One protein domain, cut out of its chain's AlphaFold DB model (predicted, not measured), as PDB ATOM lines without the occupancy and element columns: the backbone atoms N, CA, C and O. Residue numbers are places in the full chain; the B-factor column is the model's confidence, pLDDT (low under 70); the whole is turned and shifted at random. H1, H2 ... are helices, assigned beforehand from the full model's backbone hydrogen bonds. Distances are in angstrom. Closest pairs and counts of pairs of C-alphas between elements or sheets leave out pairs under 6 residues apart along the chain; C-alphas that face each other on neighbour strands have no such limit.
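Overview. This is residues 258 to 348 of the 488 residues of an uncharacterized protein of Candidatus Lokiarchaeota archaeon (UniProt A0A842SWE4). Helix H1 is the core of a crossed cluster of four helices: H3 packs on one side of it, H4 crosses it on another, and H2 makes a hairpin with H3 whose far end, residues 289 to 295, sticks out. The printed part has 91 residues with helices H1 to H4 and no named strand: all helix, compact, radius of gyration of the C-alphas 13.1 A, spans 39 by 27 by 20 A.

Arrangement. H1, residues 258 to 271, is the hub. It only just touches H2, residues 274 to 290, only at the corner, with 3 pairs of C-alphas within 8 A, the closest Tyr 269 and Lys 277 at 6.5 A. H3, residues 302 to 318, touches H1, closest C-alphas Trp 262 and Thr 305, 5.3 A. H2 with residues 276 to 283 alone touches H3, opposite ways at a steep tilt of 42 degrees, closest C-alphas Ile 276 and Arg 315, 6.1 A. H4, residues 335 to 346, touches H1, closest C-alphas Gly 264 and Phe 342, 4.6 A, and is apart from H2 and H3. In H1 to H4 every O i to N i+4 pair is within hydrogen-bond range.

Along the chain. H1 begins at C-alpha 258 (-38.203, 36.051, -41.513); H4 ends at C-alpha 346 (-21.781, 42.353, -38.419). H2 measures 24.4 A and H3 24.8 A from first to last C-alpha.

Size, cuts and confidence. The printed part has no cut; the links H2 to H3 and H3 to H4 are long. Residue 348 is under pLDDT 70.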
ATOM      1  N   TYR A 258     -37.720  34.717 -41.170       96.44
ATOM      2  CA  TYR A 258     -38.203  36.051 -41.513       96.44
ATOM      3  C   TYR A 258     -37.501  37.139 -40.713       96.44
ATOM      4  O   TYR A 258     -37.253  38.200 -41.275       96.44
ATOM      5  N   HIS A 259     -37.104  36.883 -39.467       95.75
ATOM      6  CA  HIS A 259     -36.346  37.851 -38.679       95.75
ATOM      7  C   HIS A 259     -34.959  38.077 -39.282       95.75
ATOM      8  O   HIS A 259     -34.555  39.215 -39.526       95.75
ATOM      9  N   PHE A 260     -34.269  36.995 -39.648       96.00
ATOM     10  CA  PHE A 260     -32.994  37.070 -40.353       96.00
ATOM     11  C   PHE A 260     -33.117  37.835 -41.681       96.00
ATOM     12  O   PHE A 260     -32.338  38.751 -41.962       96.00
ATOM     13  N   LYS A 261     -34.146  37.515 -42.484       97.56
ATOM     14  CA  LYS A 261     -34.442  38.237 -43.733       97.56
ATOM     15  C   LYS A 261     -34.726  39.709 -43.479       97.56
ATOM     16  O   LYS A 261     -34.179  40.547 -44.185       97.56
ATOM     17  N   TRP A 262     -35.536  40.032 -42.476       97.75
ATOM     18  CA  TRP A 262     -35.858  41.402 -42.092       97.75
ATOM     19  C   TRP A 262     -34.600  42.212 -41.787       97.75
ATOM     20  O   TRP A 262     -34.448  43.319 -42.304       97.75
ATOM     21  N   LEU A 263     -33.673  41.658 -41.004       96.81
ATOM     22  CA  LEU A 263     -32.412  42.320 -40.676       96.81
ATOM     23  C   LEU A 263     -31.569  42.565 -41.929       96.81
ATOM     24  O   LEU A 263     -31.174  43.704 -42.176       96.81
ATOM     25  N   GLY A 264     -31.347  41.537 -42.755       96.12
ATOM     26  CA  GLY A 264     -30.570  41.683 -43.989       96.12
ATOM     27  C   GLY A 264     -31.211  42.653 -44.988       96.12
ATOM     28  O   GLY A 264     -30.525  43.520 -45.521       96.12
ATOM     29  N   LEU A 265     -32.533  42.600 -45.175       97.81
ATOM     30  CA  LEU A 265     -33.277  43.533 -46.032       97.81
ATOM     31  C   LEU A 265     -33.210  44.971 -45.511       97.81
ATOM     32  O   LEU A 265     -33.077  45.896 -46.306       97.81
ATOM     33  N   ASN A 266     -33.232  45.180 -44.192       96.88
ATOM     34  CA  ASN A 266     -33.020  46.505 -43.610       96.88
ATOM     35  C   ASN A 266     -31.599  47.025 -43.858       96.88
ATOM     36  O   ASN A 266     -31.429  48.222 -44.089       96.88
ATOM     37  N   VAL A 267     -30.581  46.157 -43.836       94.50
ATOM     38  CA  VAL A 267     -29.219  46.551 -44.231       94.50
ATOM     39  C   VAL A 267     -29.184  46.934 -45.709       94.50
ATOM     40  O   VAL A 267     -28.643  47.995 -46.027       94.50
ATOM     41  N   ILE A 268     -29.797  46.127 -46.583       93.94
ATOM     42  CA  ILE A 268     -29.897  46.413 -48.021       93.94
ATOM     43  C   ILE A 268     -30.559  47.774 -48.228       93.94
ATOM     44  O   ILE A 268     -29.917  48.689 -48.733       93.94
ATOM     45  N   TYR A 269     -31.783  47.948 -47.727       96.12
ATOM     46  CA  TYR A 269     -32.546  49.192 -47.808       96.12
ATOM     47  C   TYR A 269     -31.746  50.410 -47.339       96.12
ATOM     48  O   TYR A 269     -31.682  51.423 -48.034       96.12
ATOM     49  N   ARG A 270     -31.111  50.344 -46.163       92.19
ATOM     50  CA  ARG A 270     -30.403  51.507 -45.611       92.19
ATOM     51  C   ARG A 270     -29.140  51.868 -46.395       92.19
ATOM     52  O   ARG A 270     -28.767  53.049 -46.424       92.19
ATOM     53  N   ARG A 271     -28.499  50.880 -47.026       88.19
ATOM     54  CA  ARG A 271     -27.318  51.068 -47.881       88.19
ATOM     55  C   ARG A 271     -27.659  51.348 -49.348       88.19
ATOM     56  O   ARG A 271     -26.769  51.782 -50.068       88.19
ATOM     57  N   SER A 272     -28.917  51.201 -49.766       85.88
ATOM     58  CA  SER A 272     -29.365  51.589 -51.106       85.88
ATOM     59  C   SER A 272     -29.142  53.086 -51.393       85.88
ATOM     60  O   SER A 272     -29.102  53.902 -50.451       85.88
ATOM     61  N   PRO A 273     -29.058  53.479 -52.681       86.44
ATOM     62  CA  PRO A 273     -29.053  54.879 -53.101       86.44
ATOM     63  C   PRO A 273     -30.214  55.693 -52.525       86.44
ATOM     64  O   PRO A 273     -31.246  55.154 -52.101       86.44
ATOM     65  N   LYS A 274     -30.042  57.016 -52.472       88.50
ATOM     66  CA  LYS A 274     -31.013  57.934 -51.854       88.50
ATOM     67  C   LYS A 274     -32.369  57.864 -52.559       88.50
ATOM     68  O   LYS A 274     -33.402  57.904 -51.895       88.50
ATOM     69  N   GLU A 275     -32.350  57.691 -53.869       90.44
ATOM     70  CA  GLU A 275     -33.492  57.604 -54.773       90.44
ATOM     71  C   GLU A 275     -34.361  56.392 -54.412       90.44
ATOM     72  O   GLU A 275     -35.551  56.539 -54.133       90.44
ATOM     73  N   ILE A 276     -33.741  55.212 -54.293       91.69
ATOM     74  CA  ILE A 276     -34.413  53.972 -53.875       91.69
ATOM     75  C   ILE A 276     -34.967  54.108 -52.457       91.69
ATOM     76  O   ILE A 276     -36.124  53.767 -52.205       91.69
ATOM     77  N   LYS A 277     -34.182  54.665 -51.525       95.25
ATOM     78  CA  LYS A 277     -34.641  54.876 -50.144       95.25
ATOM     79  C   LYS A 277     -35.858  55.783 -50.066       95.25
ATOM     80  O   LYS A 277     -36.753  55.520 -49.268       95.25
ATOM     81  N   ASN A 278     -35.883  56.847 -50.861       96.75
ATOM     82  CA  ASN A 278     -36.994  57.787 -50.902       96.75
ATOM     83  C   ASN A 278     -38.250  57.146 -51.498       96.75
ATOM     84  O   ASN A 278     -39.323  57.335 -50.934       96.75
ATOM     85  N   LYS A 279     -38.120  56.353 -52.571       97.38
ATOM     86  CA  LYS A 279     -39.243  55.582 -53.131       97.38
ATOM     87  C   LYS A 279     -39.835  54.620 -52.094       97.38
ATOM     88  O   LYS A 279     -41.018  54.705 -51.808       97.38
ATOM     89  N   ILE A 280     -38.999  53.825 -51.425       97.44
ATOM     90  CA  ILE A 280     -39.465  52.880 -50.393       97.44
ATOM     91  C   ILE A 280     -40.074  53.597 -49.180       97.44
ATOM     92  O   ILE A 280     -41.012  53.092 -48.576       97.44
ATOM     93  N   ARG A 281     -39.586  54.787 -48.803       97.56
ATOM     94  CA  ARG A 281     -40.247  55.593 -47.758       97.56
ATOM     95  C   ARG A 281     -41.656  55.991 -48.168       97.56
ATOM     96  O   ARG A 281     -42.547  55.877 -47.341       97.56
ATOM     97  N   LYS A 282     -41.854  56.422 -49.418       98.00
ATOM     98  CA  LYS A 282     -43.195  56.707 -49.942       98.00
ATOM     99  C   LYS A 282     -44.070  55.454 -49.906       98.00
ATOM    100  O   LYS A 282     -45.191  55.547 -49.430       98.00
ATOM    101  N   ASP A 283     -43.531  54.298 -50.297       97.81
ATOM    102  CA  ASP A 283     -44.246  53.014 -50.233       97.81
ATOM    103  C   ASP A 283     -44.677  52.667 -48.791       97.81
ATOM    104  O   ASP A 283     -45.811  52.256 -48.559       97.81
ATOM    105  N   ILE A 284     -43.810  52.910 -47.798       97.12
ATOM    106  CA  ILE A 284     -44.132  52.738 -46.371       97.12
ATOM    107  C   ILE A 284     -45.215  53.723 -45.911       97.12
ATOM    108  O   ILE A 284     -46.091  53.326 -45.149       97.12
ATOM    109  N   GLU A 285     -45.163  54.992 -46.322       97.06
ATOM    110  CA  GLU A 285     -46.188  55.979 -45.946       97.06
ATOM    111  C   GLU A 285     -47.548  55.667 -46.587       97.06
ATOM    112  O   GLU A 285     -48.566  55.764 -45.909       97.06
ATOM    113  N   ILE A 286     -47.578  55.207 -47.843       97.25
ATOM    114  CA  ILE A 286     -48.806  54.716 -48.494       97.25
ATOM    115  C   ILE A 286     -49.377  53.538 -47.699       97.25
ATOM    116  O   ILE A 286     -50.524  53.589 -47.265       97.25
ATOM    117  N   TRP A 287     -48.546  52.534 -47.398       97.00
ATOM    118  CA  TRP A 287     -48.955  51.379 -46.592       97.00
ATOM    119  C   TRP A 287     -49.500  51.776 -45.210       97.00
ATOM    120  O   TRP A 287     -50.444  51.164 -44.711       97.00
ATOM    121  N   LYS A 288     -48.925  52.805 -44.575       95.88
ATOM    122  CA  LYS A 288     -49.427  53.325 -43.297       95.88
ATOM    123  C   LYS A 288     -50.802  53.974 -43.445       95.88
ATOM    124  O   LYS A 288     -51.653  53.732 -42.599       95.88
ATOM    125  N   ASN A 289     -51.010  54.767 -44.492       96.06
ATOM    126  CA  ASN A 289     -52.279  55.453 -44.737       96.06
ATOM    127  C   ASN A 289     -53.410  54.479 -45.104       96.06
ATOM    128  O   ASN A 289     -54.565  54.740 -44.792       96.06
ATOM    129  N   GLU A 290     -53.079  53.349 -45.729       96.06
ATOM    130  CA  GLU A 290     -54.032  52.285 -46.078       96.06
ATOM    131  C   GLU A 290     -54.343  51.337 -44.906       96.06
ATOM    132  O   GLU A 290     -55.272  50.530 -44.971       96.06
ATOM    133  N   SER A 291     -53.570  51.398 -43.820       93.25
ATOM    134  CA  SER A 291     -53.764  50.518 -42.671       93.25
ATOM    135  C   SER A 291     -54.949  50.968 -41.810       93.25
ATOM    136  O   SER A 291     -55.024  52.108 -41.369       93.25
ATOM    137  N   VAL A 292     -55.798  50.008 -41.426       91.88
ATOM    138  CA  VAL A 292     -56.923  50.212 -40.489       91.88
ATOM    139  C   VAL A 292     -56.457  50.646 -39.089       91.88
ATOM    140  O   VAL A 292     -57.209  51.251 -38.329       91.88
ATOM    141  N   ASN A 293     -55.213  50.337 -38.709       88.75
ATOM    142  CA  ASN A 293     -54.649  50.791 -37.439       88.75
ATOM    143  C   ASN A 293     -54.304  52.292 -37.520       88.75
ATOM    144  O   ASN A 293     -53.501  52.641 -38.384       88.75
ATOM    145  N   PRO A 294     -54.802  53.150 -36.603       85.12
ATOM    146  CA  PRO A 294     -54.559  54.597 -36.628       85.12
ATOM    147  C   PRO A 294     -53.090  54.994 -36.424       85.12
ATOM    148  O   PRO A 294     -52.714  56.117 -36.734       85.12
ATOM    149  N   ASN A 295     -52.251  54.097 -35.893       88.12
ATOM    150  CA  ASN A 295     -50.814  54.326 -35.725       88.12
ATOM    151  C   ASN A 295     -50.013  53.087 -36.161       88.12
ATOM    152  O   ASN A 295     -49.437  52.381 -35.321       88.12
ATOM    153  N   PRO A 296     -49.969  52.779 -37.468       92.12
ATOM    154  CA  PRO A 296     -49.298  51.591 -37.958       92.12
ATOM    155  C   PRO A 296     -47.782  51.750 -37.867       92.12
ATOM    156  O   PRO A 296     -47.186  52.704 -38.369       92.12
ATOM    157  N   ASN A 297     -47.131  50.775 -37.235       92.56
ATOM    158  CA  ASN A 297     -45.679  50.721 -37.147       92.56
ATOM    159  C   ASN A 297     -45.125  49.697 -38.145       92.56
ATOM    160  O   ASN A 297     -45.349  48.494 -37.989       92.56
ATOM    161  N   PHE A 298     -44.357  50.163 -39.133       95.06
ATOM    162  CA  PHE A 298     -43.660  49.295 -40.085       95.06
ATOM    163  C   PHE A 298     -42.442  48.644 -39.413       95.06
ATOM    164  O   PHE A 298     -41.301  49.096 -39.519       95.06
ATOM    165  N   SER A 299     -42.727  47.601 -38.642       95.12
ATOM    166  CA  SER A 299     -41.778  46.840 -37.829       95.12
ATOM    167  C   SER A 299     -41.702  45.385 -38.290       95.12
ATOM    168  O   SER A 299     -42.383  44.998 -39.242       95.12
ATOM    169  N   TYR A 300     -40.846  44.589 -37.646       95.19
ATOM    170  CA  TYR A 300     -40.677  43.182 -37.990       95.19
ATOM    171  C   TYR A 300     -42.002  42.414 -37.861       95.19
ATOM    172  O   TYR A 300     -42.540  42.256 -36.770       95.19
ATOM    173  N   THR A 301     -42.486  41.915 -38.995       95.19
ATOM    174  CA  THR A 301     -43.502  40.865 -39.114       95.19
ATOM    175  C   THR A 301     -43.187  40.028 -40.349       95.19
ATOM    176  O   THR A 301     -42.431  40.463 -41.236       95.19
ATOM    177  N   ARG A 302     -43.780  38.839 -40.461       95.44
ATOM    178  CA  ARG A 302     -43.667  38.013 -41.669       95.44
ATOM    179  C   ARG A 302     -44.162  38.761 -42.910       95.44
ATOM    180  O   ARG A 302     -43.513  38.697 -43.957       95.44
ATOM    181  N   GLU A 303     -45.273  39.481 -42.793       95.94
ATOM    182  CA  GLU A 303     -45.885  40.252 -43.881       95.94
ATOM    183  C   GLU A 303     -45.000  41.431 -44.303       95.94
ATOM    184  O   GLU A 303     -44.637  41.539 -45.474       95.94
ATOM    185  N   ASN A 304     -44.554  42.256 -43.352       97.38
ATOM    186  CA  ASN A 304     -43.726  43.430 -43.639       97.38
ATOM    187  C   ASN A 304     -42.368  43.035 -44.229       97.38
ATOM    188  O   ASN A 304     -41.833  43.735 -45.088       97.38
ATOM    189  N   THR A 305     -41.829  41.879 -43.829       97.81
ATOM    190  CA  THR A 305     -40.603  41.316 -44.417       97.81
ATOM    191  C   THR A 305     -40.787  40.960 -45.893       97.81
ATOM    192  O   THR A 305     -39.882  41.179 -46.698       97.81
ATOM    193  N   LYS A 306     -41.953  40.428 -46.280       97.88
ATOM    194  CA  LYS A 306     -42.272  40.157 -47.691       97.88
ATOM    195  C   LYS A 306     -42.473  41.457 -48.472       97.88
ATOM    196  O   LYS A 306     -41.950  41.569 -49.578       97.88
ATOM    197  N   LEU A 307     -43.168  42.435 -47.887       98.06
ATOM    198  CA  LEU A 307     -43.419  43.738 -48.511       98.06
ATOM    199  C   LEU A 307     -42.121  44.491 -48.800       98.06
ATOM    200  O   LEU A 307     -41.869  44.841 -49.950       98.06
ATOM    201  N   ILE A 308     -41.248  44.664 -47.799       98.31
ATOM    202  CA  ILE A 308     -39.983  45.386 -48.000       98.31
ATOM    203  C   ILE A 308     -39.088  44.694 -49.037       98.31
ATOM    204  O   ILE A 308     -38.424  45.374 -49.815       98.31
ATOM    205  N   LYS A 309     -39.100  43.353 -49.091       98.25
ATOM    206  CA  LYS A 309     -38.395  42.589 -50.130       98.25
ATOM    207  C   LYS A 309     -38.944  42.912 -51.520       98.25
ATOM    208  O   LYS A 309     -38.162  43.279 -52.387       98.25
ATOM    209  N   SER A 310     -40.262  42.823 -51.697       98.50
ATOM    210  CA  SER A 310     -40.935  43.115 -52.969       98.50
ATOM    211  C   SER A 310     -40.661  44.544 -53.445       98.50
ATOM    212  O   SER A 310     -40.267  44.762 -54.590       98.50
ATOM    213  N   TRP A 311     -40.767  45.531 -52.550       98.50
ATOM    214  CA  TRP A 311     -40.462  46.920 -52.889       98.50
ATOM    215  C   TRP A 311     -39.005  47.105 -53.304       98.50
ATOM    216  O   TRP A 311     -38.745  47.745 -54.321       98.50
ATOM    217  N   LEU A 312     -38.052  46.521 -52.571       97.81
ATOM    218  CA  LEU A 312     -36.641  46.565 -52.958       97.81
ATOM    219  C   LEU A 312     -36.411  45.933 -54.336       97.81
ATOM    220  O   LEU A 312     -35.757  46.550 -55.169       97.81
ATOM    221  N   GLU A 313     -36.976  44.754 -54.601       97.94
ATOM    222  CA  GLU A 313     -36.863  44.061 -55.893       97.94
ATOM    223  C   GLU A 313     -37.413  44.903 -57.048       97.94
ATOM    224  O   GLU A 313     -36.751  45.056 -58.075       97.94
ATOM    225  N   ASN A 314     -38.584  45.517 -56.867       98.12
ATOM    226  CA  ASN A 314     -39.174  46.416 -57.858       98.12
ATOM    227  C   ASN A 314     -38.285  47.634 -58.102       98.12
ATOM    228  O   ASN A 314     -37.970  47.948 -59.249       98.12
ATOM    229  N   ARG A 315     -37.816  48.291 -57.032       97.00
ATOM    230  CA  ARG A 315     -36.983  49.492 -57.169       97.00
ATOM    231  C   ARG A 315     -35.628  49.173 -57.791       97.00
ATOM    232  O   ARG A 315     -35.141  49.975 -58.578       97.00
ATOM    233  N   PHE A 316     -35.024  48.028 -57.494       91.06
ATOM    234  CA  PHE A 316     -33.773  47.630 -58.134       91.06
ATOM    235  C   PHE A 316     -33.962  47.296 -59.621       91.06
ATOM    236  O   PHE A 316     -33.151  47.745 -60.429       91.06
ATOM    237  N   ARG A 317     -35.060  46.624 -60.007       95.19
ATOM    238  CA  ARG A 317     -35.399  46.375 -61.423       95.19
ATOM    239  C   ARG A 317     -35.628  47.665 -62.209       95.19
ATOM    240  O   ARG A 317     -35.030  47.846 -63.262       95.19
ATOM    241  N   GLU A 318     -36.431  48.588 -61.673       94.50
ATOM    242  CA  GLU A 318     -36.687  49.903 -62.290       94.50
ATOM    243  C   GLU A 318     -35.400  50.689 -62.578       94.50
ATOM    244  O   GLU A 318     -35.350  51.471 -63.522       94.50
ATOM    245  N   ASN A 319     -34.366  50.502 -61.752       87.06
ATOM    246  CA  ASN A 319     -33.085  51.192 -61.877       87.06
ATOM    247  C   ASN A 319     -31.991  50.312 -62.512       87.06
ATOM    248  O   ASN A 319     -30.822  50.673 -62.421       87.06
ATOM    249  N   LYS A 320     -32.355  49.174 -63.128       90.25
ATOM    250  CA  LYS A 320     -31.443  48.264 -63.848       90.25
ATOM    251  C   LYS A 320     -30.198  47.867 -63.039       90.25
ATOM    252  O   LYS A 320     -29.083  47.886 -63.544       90.25
ATOM    253  N   PHE A 321     -30.382  47.543 -61.760       80.88
ATOM    254  CA  PHE A 321     -29.291  47.009 -60.942       80.88
ATOM    255  C   PHE A 321     -28.891  45.623 -61.451       80.88
ATOM    256  O   PHE A 321     -29.758  44.780 -61.637       80.88
ATOM    257  N   GLU A 322     -27.594  45.378 -61.616       81.06
ATOM    258  CA  GLU A 322     -27.071  44.068 -62.039       81.06
ATOM    259  C   GLU A 322     -26.551  43.234 -60.865       81.06
ATOM    260  O   GLU A 322     -26.505  42.015 -60.939       81.06
ATOM    261  N   TYR A 323     -26.192  43.874 -59.749       80.69
ATOM    262  CA  TYR A 323     -25.653  43.207 -58.563       80.69
ATOM    263  C   TYR A 323     -26.344  43.709 -57.293       80.69
ATOM    264  O   TYR A 323     -26.910  44.798 -57.282       80.69
ATOM    265  N   ILE A 324     -26.316  42.920 -56.214       81.50
ATOM    266  CA  ILE A 324     -26.702  43.287 -54.842       81.50
ATOM    267  C   ILE A 324     -25.759  42.605 -53.845       81.50
ATOM    268  O   ILE A 324     -25.722  41.385 -53.738       81.50
ATOM    269  N   PHE A 325     -25.007  43.397 -53.074       80.75
ATOM    270  CA  PHE A 325     -24.046  42.936 -52.058       80.75
ATOM    271  C   PHE A 325     -23.089  41.865 -52.588       80.75
ATOM    272  O   PHE A 325     -22.732  40.925 -51.875       80.75
ATOM    273  N   GLY A 326     -22.698  42.013 -53.851       75.81
ATOM    274  CA  GLY A 326     -21.781  41.102 -54.505       75.81
ATOM    275  C   GLY A 326     -22.354  39.909 -55.234       75.81
ATOM    276  O   GLY A 326     -21.597  39.060 -55.681       75.81
ATOM    277  N   HIS A 327     -23.669  39.815 -55.335       80.69
ATOM    278  CA  HIS A 327     -24.315  38.723 -56.049       80.69
ATOM    279  C   HIS A 327     -25.083  39.296 -57.223       80.69
ATOM    280  O   HIS A 327     -25.680  40.361 -57.077       80.69
ATOM    281  N   GLU A 328     -25.079  38.598 -58.351       83.88
ATOM    282  CA  GLU A 328     -25.865  38.963 -59.530       83.88
ATOM    283  C   GLU A 328     -27.357  39.060 -59.176       83.88
ATOM    284  O   GLU A 328     -27.915  38.189 -58.499       83.88
ATOM    285  N   PHE A 329     -28.002  40.142 -59.601       87.50
ATOM    286  CA  PHE A 329     -29.400  40.444 -59.341       87.50
ATOM    287  C   PHE A 329     -30.258  40.244 -60.587       87.50
ATOM    288  O   PHE A 329     -30.499  41.156 -61.369       87.50
ATOM    289  N   ASN A 330     -30.855  39.058 -60.673       94.75
ATOM    290  CA  ASN A 330     -31.788  38.678 -61.738       94.75
ATOM    291  C   ASN A 330     -33.240  39.059 -61.395       94.75
ATOM    292  O   ASN A 330     -34.177  38.287 -61.586       94.75
ATOM    293  N   GLY A 331     -33.434  40.233 -60.784       93.38
ATOM    294  CA  GLY A 331     -34.749  40.719 -60.352       93.38
ATOM    295  C   GLY A 331     -35.246  40.184 -59.002       93.38
ATOM    296  O   GLY A 331     -36.293  40.632 -58.532       93.38
ATOM    297  N   ILE A 332     -34.504  39.276 -58.356       97.94
ATOM    298  CA  ILE A 332     -34.864  38.661 -57.070       97.94
ATOM    299  C   ILE A 332     -33.723  38.816 -56.055       97.94
ATOM    300  O   ILE A 332     -32.576  38.464 -56.321       97.94
ATOM    301  N   ILE A 333     -34.045  39.293 -54.851       97.12
ATOM    302  CA  ILE A 333     -33.136  39.333 -53.706       97.12
ATOM    303  C   ILE A 333     -33.049  37.933 -53.099       97.12
ATOM    304  O   ILE A 333     -33.964  37.465 -52.408       97.12
ATOM    305  N   THR A 334     -31.926  37.266 -53.350       97.25
ATOM    306  CA  THR A 334     -31.662  35.899 -52.893       97.25
ATOM    307  C   THR A 334     -31.253  35.845 -51.418       97.25
ATOM    308  O   THR A 334     -30.899  36.847 -50.790       97.25
ATOM    309  N   ILE A 335     -31.259  34.641 -50.833       96.94
ATOM    310  CA  ILE A 335     -30.779  34.444 -49.457       96.94
ATOM    311  C   ILE A 335     -29.283  34.763 -49.308       96.94
ATOM    312  O   ILE A 335     -28.869  35.215 -48.242       96.94
ATOM    313  N   ASN A 336     -28.483  34.582 -50.363       92.38
ATOM    314  CA  ASN A 336     -27.051  34.878 -50.345       92.38
ATOM    315  C   ASN A 336     -26.796  36.388 -50.266       92.38
ATOM    316  O   ASN A 336     -25.985  36.816 -49.449       92.38
ATOM    317  N   MET A 337     -27.576  37.202 -50.987       90.06
ATOM    318  CA  MET A 337     -27.545  38.666 -50.860       90.06
ATOM    319  C   MET A 337     -27.891  39.123 -49.442       90.06
ATOM    320  O   MET A 337     -27.209  39.973 -48.872       90.06
ATOM    321  N   ILE A 338     -28.931  38.529 -48.843       96.19
ATOM    322  CA  ILE A 338     -29.360  38.826 -47.468       96.19
ATOM    323  C   ILE A 338     -28.267  38.440 -46.466       96.19
ATOM    324  O   ILE A 338     -27.948  39.238 -45.584       96.19
ATOM    325  N   LYS A 339     -27.661  37.253 -46.614       92.12
ATOM    326  CA  LYS A 339     -26.529  36.802 -45.788       92.12
ATOM    327  C   LYS A 339     -25.329  37.735 -45.925       92.12
ATOM    328  O   LYS A 339     -24.792  38.157 -44.905       92.12
ATOM    329  N   SER A 340     -24.946  38.116 -47.145       85.44
ATOM    330  CA  SER A 340     -23.862  39.078 -47.381       85.44
ATOM    331  C   SER A 340     -24.163  40.435 -46.756       85.44
ATOM    332  O   SER A 340     -23.301  41.000 -46.084       85.44
ATOM    333  N   ALA A 341     -25.388  40.947 -46.889       89.00
ATOM    334  CA  ALA A 341     -25.786  42.202 -46.260       89.00
ATOM    335  C   ALA A 341     -25.713  42.132 -44.731       89.00
ATOM    336  O   ALA A 341     -25.091  42.992 -44.101       89.00
ATOM    337  N   PHE A 342     -26.274  41.079 -44.139       91.75
ATOM    338  CA  PHE A 342     -26.218  40.837 -42.702       91.75
ATOM    339  C   PHE A 342     -24.772  40.736 -42.193       91.75
ATOM    340  O   PHE A 342     -24.392  41.446 -41.259       91.75
ATOM    341  N   ASN A 343     -23.935  39.943 -42.865       88.31
ATOM    342  CA  ASN A 343     -22.513  39.817 -42.553       88.31
ATOM    343  C   ASN A 343     -21.802  41.170 -42.659       88.31
ATOM    344  O   ASN A 343     -21.073  41.551 -41.752       88.31
ATOM    345  N   THR A 344     -22.066  41.963 -43.696       83.56
ATOM    346  CA  THR A 344     -21.431  43.284 -43.836       83.56
ATOM    347  C   THR A 344     -21.821  44.246 -42.702       83.56
ATOM    348  O   THR A 344     -21.058  45.151 -42.359       83.56
ATOM    349  N   ALA A 345     -23.000  44.078 -42.097       88.44
ATOM    350  CA  ALA A 345     -23.398  44.834 -40.910       88.44
ATOM    351  C   ALA A 345     -22.778  44.286 -39.610       88.44
ATOM    352  O   ALA A 345     -22.492  45.075 -38.707       88.44
ATOM    353  N   LEU A 346     -22.530  42.972 -39.521       85.31
ATOM    354  CA  LEU A 346     -21.781  42.353 -38.419       85.31
ATOM    355  C   LEU A 346     -20.316  42.768 -38.427       85.31
ATOM    356  O   LEU A 346     -19.785  43.181 -37.402       85.31
ATOM    357  N   PHE A 347     -19.669  42.697 -39.583       72.88
ATOM    358  CA  PHE A 347     -18.246  42.951 -39.741       72.88
ATOM    359  C   PHE A 347     -17.937  44.420 -40.021       72.88
ATOM    360  O   PHE A 347     -16.988  44.705 -40.730       72.88
ATOM    361  N   SER A 348     -18.691  45.382 -39.481       57.34
ATOM    362  CA  SER A 348     -18.507  46.815 -39.788       57.34
ATOM    363  C   SER A 348     -17.165  47.442 -39.340       57.34
ATOM    364  O   SER A 348     -17.008  48.660 -39.349       57.34
TER     365      SER A 348